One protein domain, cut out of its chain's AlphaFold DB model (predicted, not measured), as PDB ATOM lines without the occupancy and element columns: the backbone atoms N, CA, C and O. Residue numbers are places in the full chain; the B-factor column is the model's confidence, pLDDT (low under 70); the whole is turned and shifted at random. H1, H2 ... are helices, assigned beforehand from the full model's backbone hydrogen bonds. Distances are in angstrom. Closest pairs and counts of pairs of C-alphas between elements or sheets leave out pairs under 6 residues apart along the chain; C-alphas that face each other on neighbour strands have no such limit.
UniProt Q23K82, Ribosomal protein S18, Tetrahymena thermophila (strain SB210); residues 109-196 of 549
ATOM      1  N   SER A 109     -40.468 -66.407 -18.265       42.66
ATOM      2  CA  SER A 109     -39.143 -66.760 -18.725       42.66
ATOM      3  C   SER A 109     -38.746 -65.705 -19.768       42.66
ATOM      4  O   SER A 109     -39.527 -65.458 -20.677       42.66
ATOM      5  N   GLY A 110     -37.630 -65.009 -19.533       46.25
ATOM      6  CA  GLY A 110     -37.425 -63.615 -19.947       46.25
ATOM      7  C   GLY A 110     -37.928 -63.210 -21.351       46.25
ATOM      8  O   GLY A 110     -37.796 -63.983 -22.301       46.25
ATOM      9  N   PRO A 111     -38.417 -61.970 -21.515       57.09
ATOM     10  CA  PRO A 111     -39.145 -61.510 -22.704       57.09
ATOM     11  C   PRO A 111     -38.298 -61.463 -23.973       57.09
ATOM     12  O   PRO A 111     -38.842 -61.427 -25.059       57.09
ATOM     13  N   LEU A 112     -36.974 -61.538 -23.866       55.69
ATOM     14  CA  LEU A 112     -36.094 -61.633 -25.028       55.69
ATOM     15  C   LEU A 112     -35.980 -63.055 -25.599       55.69
ATOM     16  O   LEU A 112     -35.658 -63.212 -26.770       55.69
ATOM     17  N   LYS A 113     -36.209 -64.098 -24.781       62.44
ATOM     18  CA  LYS A 113     -36.011 -65.501 -25.191       62.44
ATOM     19  C   LYS A 113     -37.193 -66.059 -25.995       62.44
ATOM     20  O   LYS A 113     -36.996 -66.996 -26.760       62.44
ATOM     21  N   TYR A 114     -38.389 -65.503 -25.808       65.12
ATOM     22  CA  TYR A 114     -39.636 -65.977 -26.434       65.12
ATOM     23  C   TYR A 114     -40.312 -64.920 -27.313       65.12
ATOM     24  O   TYR A 114     -41.453 -65.117 -27.709       65.12
ATOM     25  N   MET A 115     -39.640 -63.798 -27.577       76.88
ATOM     26  CA  MET A 115     -40.133 -62.776 -28.495       76.88
ATOM     27  C   MET A 115     -39.685 -63.114 -29.910       76.88
ATOM     28  O   MET A 115     -38.512 -63.421 -30.140       76.88
ATOM     29  N   ASP A 116     -40.622 -63.032 -30.847       86.62
ATOM     30  CA  ASP A 116     -40.324 -63.268 -32.249       86.62
ATOM     31  C   ASP A 116     -39.365 -62.201 -32.780       86.62
ATOM     32  O   ASP A 116     -39.390 -61.028 -32.388       86.62
ATOM     33  N   HIS A 117     -38.499 -62.607 -33.707       86.94
ATOM     34  CA  HIS A 117     -37.489 -61.720 -34.277       86.94
ATOM     35  C   HIS A 117     -38.118 -60.479 -34.939       86.94
ATOM     36  O   HIS A 117     -37.572 -59.380 -34.848       86.94
ATOM     37  N   GLU A 118     -39.292 -60.637 -35.554       90.75
ATOM     38  CA  GLU A 118     -40.045 -59.539 -36.166       90.75
ATOM     39  C   GLU A 118     -40.569 -58.535 -35.131       90.75
ATOM     40  O   GLU A 118     -40.488 -57.325 -35.336       90.75
ATOM     41  N   GLU A 119     -41.085 -59.013 -33.997       86.38
ATOM     42  CA  GLU A 119     -41.556 -58.148 -32.911       86.38
ATOM     43  C   GLU A 119     -40.395 -57.372 -32.290       86.38
ATOM     44  O   GLU A 119     -40.487 -56.163 -32.071       86.38
ATOM     45  N   LYS A 120     -39.258 -58.044 -32.103       89.06
ATOM     46  CA  LYS A 120     -38.028 -57.426 -31.611       89.06
ATOM     47  C   LYS A 120     -37.510 -56.334 -32.550       89.06
ATOM     48  O   LYS A 120     -37.047 -55.291 -32.085       89.06
ATOM     49  N   GLN A 121     -37.603 -56.539 -33.865       92.25
ATOM     50  CA  GLN A 121     -37.270 -55.515 -34.861       92.25
ATOM     51  C   GLN A 121     -38.236 -54.328 -34.810       92.25
ATOM     52  O   GLN A 121     -37.781 -53.186 -34.801       92.25
ATOM     53  N   LYS A 122     -39.549 -54.577 -34.703       93.62
ATOM     54  CA  LYS A 122     -40.560 -53.513 -34.555       93.62
ATOM     55  C   LYS A 122     -40.299 -52.661 -33.314       93.62
ATOM     56  O   LYS A 122     -40.347 -51.437 -33.388       93.62
ATOM     57  N   ILE A 123     -39.977 -53.294 -32.186       91.06
ATOM     58  CA  ILE A 123     -39.655 -52.587 -30.939       91.06
ATOM     59  C   ILE A 123     -38.372 -51.767 -31.095       91.06
ATOM     60  O   ILE A 123     -38.347 -50.612 -30.680       91.06
ATOM     61  N   ASN A 124     -37.329 -52.313 -31.726       93.25
ATOM     62  CA  ASN A 124     -36.093 -51.569 -31.973       93.25
ATOM     63  C   ASN A 124     -36.292 -50.361 -32.889       93.25
ATOM     64  O   ASN A 124     -35.760 -49.299 -32.585       93.25
ATOM     65  N   PHE A 125     -37.109 -50.491 -33.933       96.31
ATOM     66  CA  PHE A 125     -37.469 -49.369 -34.797       96.31
ATOM     67  C   PHE A 125     -38.178 -48.250 -34.015       96.31
ATOM     68  O   PHE A 125     -37.828 -47.080 -34.141       96.31
ATOM     69  N   LEU A 126     -39.129 -48.607 -33.144       94.88
ATOM     70  CA  LEU A 126     -39.812 -47.637 -32.281       94.88
ATOM     71  C   LEU A 126     -38.865 -46.989 -31.259       94.88
ATOM     72  O   LEU A 126     -39.025 -45.813 -30.938       94.88
ATOM     73  N   ILE A 127     -37.881 -47.736 -30.749       94.69
ATOM     74  CA  ILE A 127     -36.829 -47.187 -29.883       94.69
ATOM     75  C   ILE A 127     -35.990 -46.166 -30.652       94.69
ATOM     76  O   ILE A 127     -35.757 -45.081 -30.127       94.69
ATOM     77  N   ASP A 128     -35.563 -46.489 -31.874       96.44
ATOM     78  CA  ASP A 128     -34.739 -45.604 -32.704       96.44
ATOM     79  C   ASP A 128     -35.460 -44.281 -32.956       96.44
ATOM     80  O   ASP A 128     -34.913 -43.217 -32.661       96.44
ATOM     81  N   GLN A 129     -36.728 -44.363 -33.374       96.94
ATOM     82  CA  GLN A 129     -37.579 -43.199 -33.586       96.94
ATOM     83  C   GLN A 129     -37.690 -42.342 -32.317       96.94
ATOM     84  O   GLN A 129     -37.526 -41.125 -32.365       96.94
ATOM     85  N   LYS A 130     -37.931 -42.960 -31.154       94.44
ATOM     86  CA  LYS A 130     -38.104 -42.220 -29.896       94.44
ATOM     87  C   LYS A 130     -36.808 -41.612 -29.364       94.44
ATOM     88  O   LYS A 130     -36.846 -40.528 -28.788       94.44
ATOM     89  N   LEU A 131     -35.670 -42.282 -29.529       94.19
ATOM     90  CA  LEU A 131     -34.370 -41.730 -29.141       94.19
ATOM     91  C   LEU A 131     -33.954 -40.579 -30.064       94.19
ATOM     92  O   LEU A 131     -33.377 -39.606 -29.587       94.19
ATOM     93  N   GLU A 132     -34.281 -40.659 -31.354       96.12
ATOM     94  CA  GLU A 132     -34.080 -39.563 -32.304       96.12
ATOM     95  C   GLU A 132     -34.988 -38.365 -31.995       96.12
ATOM     96  O   GLU A 132     -34.500 -37.238 -31.942       96.12
ATOM     97  N   GLU A 133     -36.270 -38.599 -31.688       94.44
ATOM     98  CA  GLU A 133     -37.194 -37.558 -31.211       94.44
ATOM     99  C   GLU A 133     -36.653 -36.860 -29.952       94.44
ATOM    100  O   GLU A 133     -36.690 -35.633 -29.864       94.44
ATOM    101  N   LEU A 134     -36.111 -37.620 -28.990       92.31
ATOM    102  CA  LEU A 134     -35.512 -37.064 -27.772       92.31
ATOM    103  C   LEU A 134     -34.247 -36.256 -28.062       92.31
ATOM    104  O   LEU A 134     -34.076 -35.178 -27.500       92.31
ATOM    105  N   GLU A 135     -33.374 -36.730 -28.945       93.62
ATOM    106  CA  GLU A 135     -32.175 -35.989 -29.334       93.62
ATOM    107  C   GLU A 135     -32.513 -34.688 -30.074       93.62
ATOM    108  O   GLU A 135     -31.893 -33.655 -29.816       93.62
ATOM    109  N   ALA A 136     -33.538 -34.713 -30.931       93.69
ATOM    110  CA  ALA A 136     -34.006 -33.547 -31.675       93.69
ATOM    111  C   ALA A 136     -34.530 -32.422 -30.767       93.69
ATOM    112  O   ALA A 136     -34.526 -31.261 -31.174       93.69
ATOM    113  N   THR A 137     -34.932 -32.730 -29.526       89.94
ATOM    114  CA  THR A 137     -35.318 -31.693 -28.554       89.94
ATOM    115  C   THR A 137     -34.157 -30.777 -28.163       89.94
ATOM    116  O   THR A 137     -34.394 -29.679 -27.668       89.94
ATOM    117  N   GLY A 138     -32.906 -31.216 -28.357       88.38
ATOM    118  CA  GLY A 138     -31.713 -30.481 -27.935       88.38
ATOM    119  C   GLY A 138     -31.568 -30.341 -26.416       88.38
ATOM    120  O   GLY A 138     -30.642 -29.670 -25.961       88.38
ATOM    121  N   LEU A 139     -32.456 -30.967 -25.637       88.19
ATOM    122  CA  LEU A 139     -32.430 -30.928 -24.183       88.19
ATOM    123  C   LEU A 139     -31.263 -31.752 -23.640       88.19
ATOM    124  O   LEU A 139     -30.779 -32.712 -24.251       88.19
ATOM    125  N   THR A 140     -30.816 -31.377 -22.454       88.44
ATOM    126  CA  THR A 140     -29.848 -32.153 -21.690       88.44
ATOM    127  C   THR A 140     -30.558 -33.241 -20.889       88.44
ATOM    128  O   THR A 140     -31.737 -33.149 -20.537       88.44
ATOM    129  N   ARG A 141     -29.823 -34.299 -20.548       84.31
ATOM    130  CA  ARG A 141     -30.342 -35.396 -19.718       84.31
ATOM    131  C   ARG A 141     -30.862 -34.914 -18.357       84.31
ATOM    132  O   ARG A 141     -31.860 -35.429 -17.859       84.31
ATOM    133  N   GLU A 142     -30.178 -33.946 -17.752       83.06
ATOM    134  CA  GLU A 142     -30.521 -33.418 -16.429       83.06
ATOM    135  C   GLU A 142     -31.798 -32.571 -16.467       83.06
ATOM    136  O   GLU A 142     -32.620 -32.675 -15.556       83.06
ATOM    137  N   GLU A 143     -32.013 -31.819 -17.548       82.94
ATOM    138  CA  GLU A 143     -33.253 -31.071 -17.782       82.94
ATOM    139  C   GLU A 143     -34.455 -32.006 -17.938       82.94
ATOM    140  O   GLU A 143     -35.496 -31.758 -17.335       82.94
ATOM    141  N   ILE A 144     -34.295 -33.113 -18.673       83.50
ATOM    142  CA  ILE A 144     -35.362 -34.108 -18.875       83.50
ATOM    143  C   ILE A 144     -35.713 -34.830 -17.567       83.50
ATOM    144  O   ILE A 144     -36.871 -35.177 -17.336       83.50
ATOM    145  N   LEU A 145     -34.721 -35.112 -16.715       81.19
ATOM    146  CA  LEU A 145     -34.932 -35.910 -15.506       81.19
ATOM    147  C   LEU A 145     -35.367 -35.106 -14.283       81.19
ATOM    148  O   LEU A 145     -36.116 -35.645 -13.466       81.19
ATOM    149  N   TYR A 146     -34.858 -33.885 -14.101       79.81
ATOM    150  CA  TYR A 146     -34.964 -33.173 -12.825       79.81
ATOM    151  C   TYR A 146     -35.839 -31.918 -12.857       79.81
ATOM    152  O   TYR A 146     -36.006 -31.316 -11.799       79.81
ATOM    153  N   ASP A 147     -36.406 -31.525 -14.006       68.12
ATOM    154  CA  ASP A 147     -37.223 -30.303 -14.166       68.12
ATOM    155  C   ASP A 147     -36.558 -29.040 -13.556       68.12
ATOM    156  O   ASP A 147     -37.232 -28.078 -13.176       68.12
ATOM    157  N   ASN A 148     -35.227 -29.044 -13.411       66.56
ATOM    158  CA  ASN A 148     -34.471 -28.018 -12.699       66.56
ATOM    159  C   ASN A 148     -33.636 -27.215 -13.706       66.56
ATOM    160  O   ASN A 148     -32.633 -27.731 -14.196       66.56
ATOM    161  N   PRO A 149     -33.971 -25.937 -13.965       62.59
ATOM    162  CA  PRO A 149     -33.279 -25.111 -14.963       62.59
ATOM    163  C   PRO A 149     -31.839 -24.742 -14.568       62.59
ATOM    164  O   PRO A 149     -31.125 -24.104 -15.332       62.59
ATOM    165  N   THR A 150     -31.407 -25.093 -13.356       68.94
ATOM    166  CA  THR A 150     -30.059 -24.814 -12.843       68.94
ATOM    167  C   THR A 150     -29.027 -25.865 -13.241       68.94
ATOM    168  O   THR A 150     -27.835 -25.640 -13.048       68.94
ATOM    169  N   HIS A 151     -29.464 -27.016 -13.751       66.44
ATOM    170  CA  HIS A 151     -28.589 -28.112 -14.145       66.44
ATOM    171  C   HIS A 151     -28.320 -28.052 -15.649       66.44
ATOM    172  O   HIS A 151     -29.051 -28.626 -16.451       66.44
ATOM    173  N   THR A 152     -27.274 -27.322 -16.035       69.31
ATOM    174  CA  THR A 152     -26.754 -27.343 -17.406       69.31
ATOM    175  C   THR A 152     -25.950 -28.627 -17.605       69.31
ATOM    176  O   THR A 152     -24.749 -28.666 -17.321       69.31
ATOM    177  N   GLY A 153     -26.627 -29.690 -18.034       78.75
ATOM    178  CA  GLY A 153     -25.997 -30.964 -18.368       78.75
ATOM    179  C   GLY A 153     -25.340 -30.963 -19.754       78.75
ATOM    180  O   GLY A 153     -25.349 -29.971 -20.481       78.75
ATOM    181  N   LEU A 154     -24.789 -32.113 -20.148       86.56
ATOM    182  CA  LEU A 154     -24.395 -32.351 -21.540       86.56
ATOM    183  C   LEU A 154     -25.659 -32.584 -22.394       86.56
ATOM    184  O   LEU A 154     -26.549 -33.326 -21.956       86.56
ATOM    185  N   PRO A 155     -25.763 -31.981 -23.595       90.56
ATOM    186  CA  PRO A 155     -26.873 -32.251 -24.506       90.56
ATOM    187  C   PRO A 155     -26.832 -33.715 -24.956       90.56
ATOM    188  O   PRO A 155     -25.752 -34.290 -25.092       90.56
ATOM    189  N   LEU A 156     -27.995 -34.318 -25.226       90.75
ATOM    190  CA  LEU A 156     -28.087 -35.751 -25.554       90.75
ATOM    191  C   LEU A 156     -27.255 -36.175 -26.780       90.75
ATOM    192  O   LEU A 156     -26.757 -37.299 -26.823       90.75
ATOM    193  N   ASN A 157     -27.030 -35.274 -27.743       93.12
ATOM    194  CA  ASN A 157     -26.130 -35.518 -28.877       93.12
ATOM    195  C   ASN A 157     -24.679 -35.783 -28.417       93.12
ATOM    196  O   ASN A 157     -23.997 -36.667 -28.925       93.12
ATOM    197  N   GLN A 158     -24.228 -35.068 -27.384       91.06
ATOM    198  CA  GLN A 158     -22.866 -35.169 -26.855       91.06
ATOM    199  C   GLN A 158     -22.730 -36.183 -25.708       91.06
ATOM    200  O   GLN A 158     -21.610 -36.435 -25.263       91.06
ATOM    201  N   ASP A 159     -23.829 -36.757 -25.202       91.12
ATOM    202  CA  ASP A 159     -23.772 -37.747 -24.124       91.12
ATOM    203  C   ASP A 159     -23.314 -39.113 -24.680       91.12
ATOM    204  O   ASP A 159     -24.064 -39.775 -25.406       91.12
ATOM    205  N   PRO A 160     -22.096 -39.585 -24.335       89.94
ATOM    206  CA  PRO A 160     -21.534 -40.800 -24.917       89.94
ATOM    207  C   PRO A 160     -22.330 -42.050 -24.539       89.94
ATOM    208  O   PRO A 160     -22.349 -43.016 -25.298       89.94
ATOM    209  N   PHE A 161     -22.992 -42.051 -23.378       90.38
ATOM    210  CA  PHE A 161     -23.793 -43.188 -22.947       90.38
ATOM    211  C   PHE A 161     -25.125 -43.232 -23.697       90.38
ATOM    212  O   PHE A 161     -25.515 -44.291 -24.187       90.38
ATOM    213  N   PHE A 162     -25.781 -42.081 -23.862       94.00
ATOM    214  CA  PHE A 162     -26.999 -41.985 -24.664       94.00
ATOM    215  C   PHE A 162     -26.742 -42.412 -26.117       94.00
ATOM    216  O   PHE A 162     -27.443 -43.280 -26.641       94.00
ATOM    217  N   GLN A 163     -25.675 -41.891 -26.732       94.88
ATOM    218  CA  GLN A 163     -25.270 -42.260 -28.092       94.88
ATOM    219  C   GLN A 163     -24.889 -43.740 -28.214       94.88
ATOM    220  O   GLN A 163     -25.176 -44.378 -29.227       94.88
ATOM    221  N   TYR A 164     -24.291 -44.325 -27.173       93.94
ATOM    222  CA  TYR A 164     -23.989 -45.755 -27.143       93.94
ATOM    223  C   TYR A 164     -25.260 -46.616 -27.165       93.94
ATOM    224  O   TYR A 164     -25.339 -47.552 -27.957       93.94
ATOM    225  N   ILE A 165     -26.277 -46.284 -26.359       94.44
ATOM    226  CA  ILE A 165     -27.568 -46.998 -26.369       94.44
ATOM    227  C   ILE A 165     -28.322 -46.773 -27.686       94.44
ATOM    228  O   ILE A 165     -28.922 -47.712 -28.220       94.44
ATOM    229  N   LYS A 166     -28.262 -45.554 -28.239       95.19
ATOM    230  CA  LYS A 166     -28.873 -45.215 -29.528       95.19
ATOM    231  C   LYS A 166     -28.266 -46.027 -30.672       95.19
ATOM    232  O   LYS A 166     -29.011 -46.617 -31.440       95.19
ATOM    233  N   ASN A 167     -26.946 -46.147 -30.749       95.50
ATOM    234  CA  ASN A 167     -26.290 -46.762 -31.907       95.50
ATOM    235  C   ASN A 167     -26.075 -48.284 -31.786       95.50
ATOM    236  O   ASN A 167     -25.687 -48.921 -32.763       95.50
ATOM    237  N   ASN A 168     -26.294 -48.889 -30.610       95.06
ATOM    238  CA  ASN A 168     -25.965 -50.295 -30.365       95.06
ATOM    239  C   ASN A 168     -27.169 -51.119 -29.875       95.06
ATOM    240  O   ASN A 168     -27.518 -51.097 -28.695       95.06
ATOM    241  N   TYR A 169     -27.754 -51.922 -30.772       91.81
ATOM    242  CA  TYR A 169     -28.865 -52.824 -30.445       91.81
ATOM    243  C   TYR A 169     -28.497 -53.859 -29.378       91.81
ATOM    244  O   TYR A 169     -29.256 -54.083 -28.437       91.81
ATOM    245  N   THR A 170     -27.300 -54.436 -29.467       89.38
ATOM    246  CA  THR A 170     -26.822 -55.449 -28.520       89.38
ATOM    247  C   THR A 170     -26.706 -54.877 -27.107       89.38
ATOM    248  O   THR A 170     -27.045 -55.548 -26.133       89.38
ATOM    249  N   ALA A 171     -26.284 -53.616 -26.974       87.81
ATOM    250  CA  ALA A 171     -26.193 -52.946 -25.678       87.81
ATOM    251  C   ALA A 171     -27.563 -52.800 -24.997       87.81
ATOM    252  O   ALA A 171     -27.658 -52.996 -23.785       87.81
ATOM    253  N   ARG A 172     -28.630 -52.532 -25.766       90.94
ATOM    254  CA  ARG A 172     -30.014 -52.451 -25.254       90.94
ATOM    255  C   ARG A 172     -30.452 -53.758 -24.603       90.94
ATOM    256  O   ARG A 172     -31.183 -53.747 -23.622       90.94
ATOM    257  N   GLU A 173     -30.003 -54.881 -25.152       87.12
ATOM    258  CA  GLU A 173     -30.346 -56.217 -24.664       87.12
ATOM    259  C   GLU A 173     -29.522 -56.607 -23.438       87.12
ATOM    260  O   GLU A 173     -30.064 -57.129 -22.468       87.12
ATOM    261  N   VAL A 174     -28.214 -56.345 -23.476       86.06
ATOM    262  CA  VAL A 174     -27.273 -56.769 -22.428       86.06
ATOM    263  C   VAL A 174     -27.419 -55.944 -21.149       86.06
ATOM    264  O   VAL A 174     -27.206 -56.472 -20.058       86.06
ATOM    265  N   LEU A 175     -27.758 -54.658 -21.262       85.44
ATOM    266  CA  LEU A 175     -27.856 -53.761 -20.106       85.44
ATOM    267  C   LEU A 175     -29.185 -53.878 -19.348       85.44
ATOM    268  O   LEU A 175     -29.274 -53.394 -18.217       85.44
ATOM    269  N   LEU A 176     -30.192 -54.542 -19.919       86.06
ATOM    270  CA  LEU A 176     -31.419 -54.879 -19.200       86.06
ATOM    271  C   LEU A 176     -31.156 -55.949 -18.143       86.06
ATOM    272  O   LEU A 176     -30.398 -56.901 -18.355       86.06
ATOM    273  N   LYS A 177     -31.810 -55.827 -16.985       81.44
ATOM    274  CA  LYS A 177     -31.639 -56.833 -15.934       81.44
ATOM    275  C   LYS A 177     -32.351 -58.128 -16.330       81.44
ATOM    276  O   LYS A 177     -33.415 -58.090 -16.953       81.44
ATOM    277  N   PRO A 178     -31.825 -59.295 -15.915       77.69
ATOM    278  CA  PRO A 178     -32.510 -60.562 -16.131       77.69
ATOM    279  C   PRO A 178     -33.940 -60.522 -15.570       77.69
ATOM    280  O   PRO A 178     -34.129 -60.298 -14.375       77.69
ATOM    281  N   GLY A 179     -34.930 -60.757 -16.436       76.12
ATOM    282  CA  GLY A 179     -36.355 -60.749 -16.086       76.12
ATOM    283  C   GLY A 179     -37.094 -59.432 -16.349       76.12
ATOM    284  O   GLY A 179     -38.300 -59.389 -16.135       76.12
ATOM    285  N   GLU A 180     -36.422 -58.379 -16.824       81.31
ATOM    286  CA  GLU A 180     -37.086 -57.138 -17.251       81.31
ATOM    287  C   GLU A 180     -37.661 -57.242 -18.673       81.31
ATOM    288  O   GLU A 180     -37.106 -57.928 -19.529       81.31
ATOM    289  N   GLU A 181     -38.770 -56.532 -18.921       84.81
ATOM    290  CA  GLU A 181     -39.452 -56.457 -20.219       84.81
ATOM    291  C   GLU A 181     -38.704 -55.625 -21.261       84.81
ATOM    292  O   GLU A 181     -38.398 -54.453 -21.027       84.81
ATOM    293  N   TYR A 182     -38.461 -56.222 -22.438       89.81
ATOM    294  CA  TYR A 182     -37.848 -55.553 -23.588       89.81
ATOM    295  C   TYR A 182     -38.862 -54.615 -24.249       89.81
ATOM    296  O   TYR A 182     -39.514 -54.958 -25.229       89.81
ATOM    297  N   THR A 183     -39.046 -53.440 -23.652       91.25
ATOM    298  CA  THR A 183     -40.028 -52.434 -24.072       91.25
ATOM    299  C   THR A 183     -39.352 -51.103 -24.374       91.25
ATOM    300  O   THR A 183     -38.314 -50.770 -23.797       91.25
ATOM    301  N   VAL A 184     -39.979 -50.312 -25.250       91.88
ATOM    302  CA  VAL A 184     -39.482 -48.992 -25.677       91.88
ATOM    303  C   VAL A 184     -39.195 -48.091 -24.471       91.88
ATOM    304  O   VAL A 184     -38.106 -47.538 -24.345       91.88
ATOM    305  N   GLN A 185     -40.138 -48.022 -23.526       89.56
ATOM    306  CA  GLN A 185     -40.021 -47.176 -22.340       89.56
ATOM    307  C   GLN A 185     -38.827 -47.556 -21.459       89.56
ATOM    308  O   GLN A 185     -38.145 -46.677 -20.941       89.56
ATOM    309  N   LYS A 186     -38.550 -48.856 -21.296       89.94
ATOM    310  CA  LYS A 186     -37.446 -49.330 -20.452       89.94
ATOM    311  C   LYS A 186     -36.088 -48.992 -21.040       89.94
ATOM    312  O   LYS A 186     -35.202 -48.599 -20.291       89.94
ATOM    313  N   ILE A 187     -35.936 -49.104 -22.358       91.75
ATOM    314  CA  ILE A 187     -34.691 -48.730 -23.032       91.75
ATOM    315  C   ILE A 187     -34.478 -47.216 -22.996       91.75
ATOM    316  O   ILE A 187     -33.359 -46.778 -22.747       91.75
ATOM    317  N   ILE A 188     -35.536 -46.415 -23.159       92.19
ATOM    318  CA  ILE A 188     -35.456 -44.954 -23.010       92.19
ATOM    319  C   ILE A 188     -35.086 -44.575 -21.574       92.19
ATOM    320  O   ILE A 188     -34.171 -43.783 -21.360       92.19
ATOM    321  N   ASP A 189     -35.747 -45.169 -20.579       89.75
ATOM    322  CA  ASP A 189     -35.412 -44.936 -19.175       89.75
ATOM    323  C   ASP A 189     -33.970 -45.365 -18.870       89.75
ATOM    324  O   ASP A 189     -33.303 -44.685 -18.099       89.75
ATOM    325  N   LEU A 190     -33.471 -46.443 -19.484       89.31
ATOM    326  CA  LEU A 190     -32.084 -46.888 -19.352       89.31
ATOM    327  C   LEU A 190     -31.110 -45.908 -20.013       89.31
ATOM    328  O   LEU A 190     -30.093 -45.594 -19.410       89.31
ATOM    329  N   ALA A 191     -31.430 -45.384 -21.199       91.06
ATOM    330  CA  ALA A 191     -30.628 -44.372 -21.887       91.06
ATOM    331  C   ALA A 191     -30.552 -43.053 -21.098       91.06
ATOM    332  O   ALA A 191     -29.518 -42.386 -21.102       91.06
ATOM    333  N   LEU A 192     -31.633 -42.687 -20.399       88.12
ATOM    334  CA  LEU A 192     -31.718 -41.455 -19.615       88.12
ATOM    335  C   LEU A 192     -31.189 -41.619 -18.182       88.12
ATOM    336  O   LEU A 192     -30.566 -40.703 -17.654       88.12
ATOM    337  N   ARG A 193     -31.400 -42.761 -17.517       76.88
ATOM    338  CA  ARG A 193     -30.964 -42.989 -16.131       76.88
ATOM    339  C   ARG A 193     -29.628 -43.715 -16.101       76.88
ATOM    340  O   ARG A 193     -29.556 -44.933 -16.226       76.88
ATOM    341  N   GLN A 194     -28.569 -42.980 -15.775       62.19
ATOM    342  CA  GLN A 194     -27.345 -43.583 -15.246       62.19
ATOM    343  C   GLN A 194     -27.579 -44.072 -13.802       62.19
ATOM    344  O   GLN A 194     -26.967 -43.587 -12.859       62.19
ATOM    345  N   ASP A 195     -28.444 -45.073 -13.625       52.47
ATOM    346  CA  ASP A 195     -28.460 -45.907 -12.412       52.47
ATOM    347  C   ASP A 195     -27.308 -46.933 -12.423       52.47
ATOM    348  O   ASP A 195     -27.208 -47.803 -11.558       52.47
ATOM    349  N   ILE A 196     -26.373 -46.810 -13.369       49.97
ATOM    350  CA  ILE A 196     -25.004 -47.281 -13.187       49.97
ATOM    351  C   ILE A 196     -24.332 -46.221 -12.309       49.97
ATOM    352  O   ILE A 196     -23.625 -45.343 -12.799       49.97
TER     353      ILE A 196
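AT A GLANCE: This is residues 109 to 196 of the 549 residues of the protein "Ribosomal protein S18" of Tetrahymena thermophila (strain SB210) (UniProt Q23K82). One long helix, H1, runs along the domain's length, with four short helices over one side of it. H5 packs on H1 and H3, H4 lies toward H1's first end, and H2, joined to H1's last end by a tight link, lies apart from H1 and near H5. The printed part has 88 residues with five named helices, H1 to H5 in chain order, and no named strand: all helix. It is compact, radius of gyration of the C-alphas 13.7 A, yet elongated, spanning 44 by 23 by 19 A.

HOW THE PARTS SIT: H1, residues 117 to 136, touches H5, residues 184 to 192, with residues 123 to 131 alone; the closest C-alphas, Ile 127 and Val 184, are 5.3 A apart, at a steep tilt of 44 degrees, the same way. H5 touches H3, residues 160 to 167, at a shallow tilt of 26 degrees, opposite ways; the closest C-alphas, Phe 162 and Ala 191, are 5.2 A apart. H4, residues 169 to 174, and H3 only just touch, only at the corner, with 3 pairs of C-alphas within 8 A; the closest, Ile 165 and Arg 172, are 6.1 A apart. H2, residues 141 to 146, is close to but not clearly touching H5; the closest C-alphas, Arg 141 and Leu 192, are 6.2 A apart. In H1 to H5 every O i to N i+4 pair is within hydrogen-bond range.

IN THESE COORDINATES: H1 is 28.5 A long from C-alpha 117 at (-37.489, -61.720, -34.277), H2 8.6 A, H3 10.3 A, H4 9.1 A and H5 12.4 A, ending at C-alpha 192 at (-31.718, -41.455, -19.615).

THE WHOLE: The two C-alphas farthest apart, Tyr 114 and Thr 150, are 44.4 A apart. The printed part has no cut. The link from H2 to H3 is long, 13 residues. The model's pLDDT is under 70 at residues 109 to 114, 147 to 152 and 194 to 196.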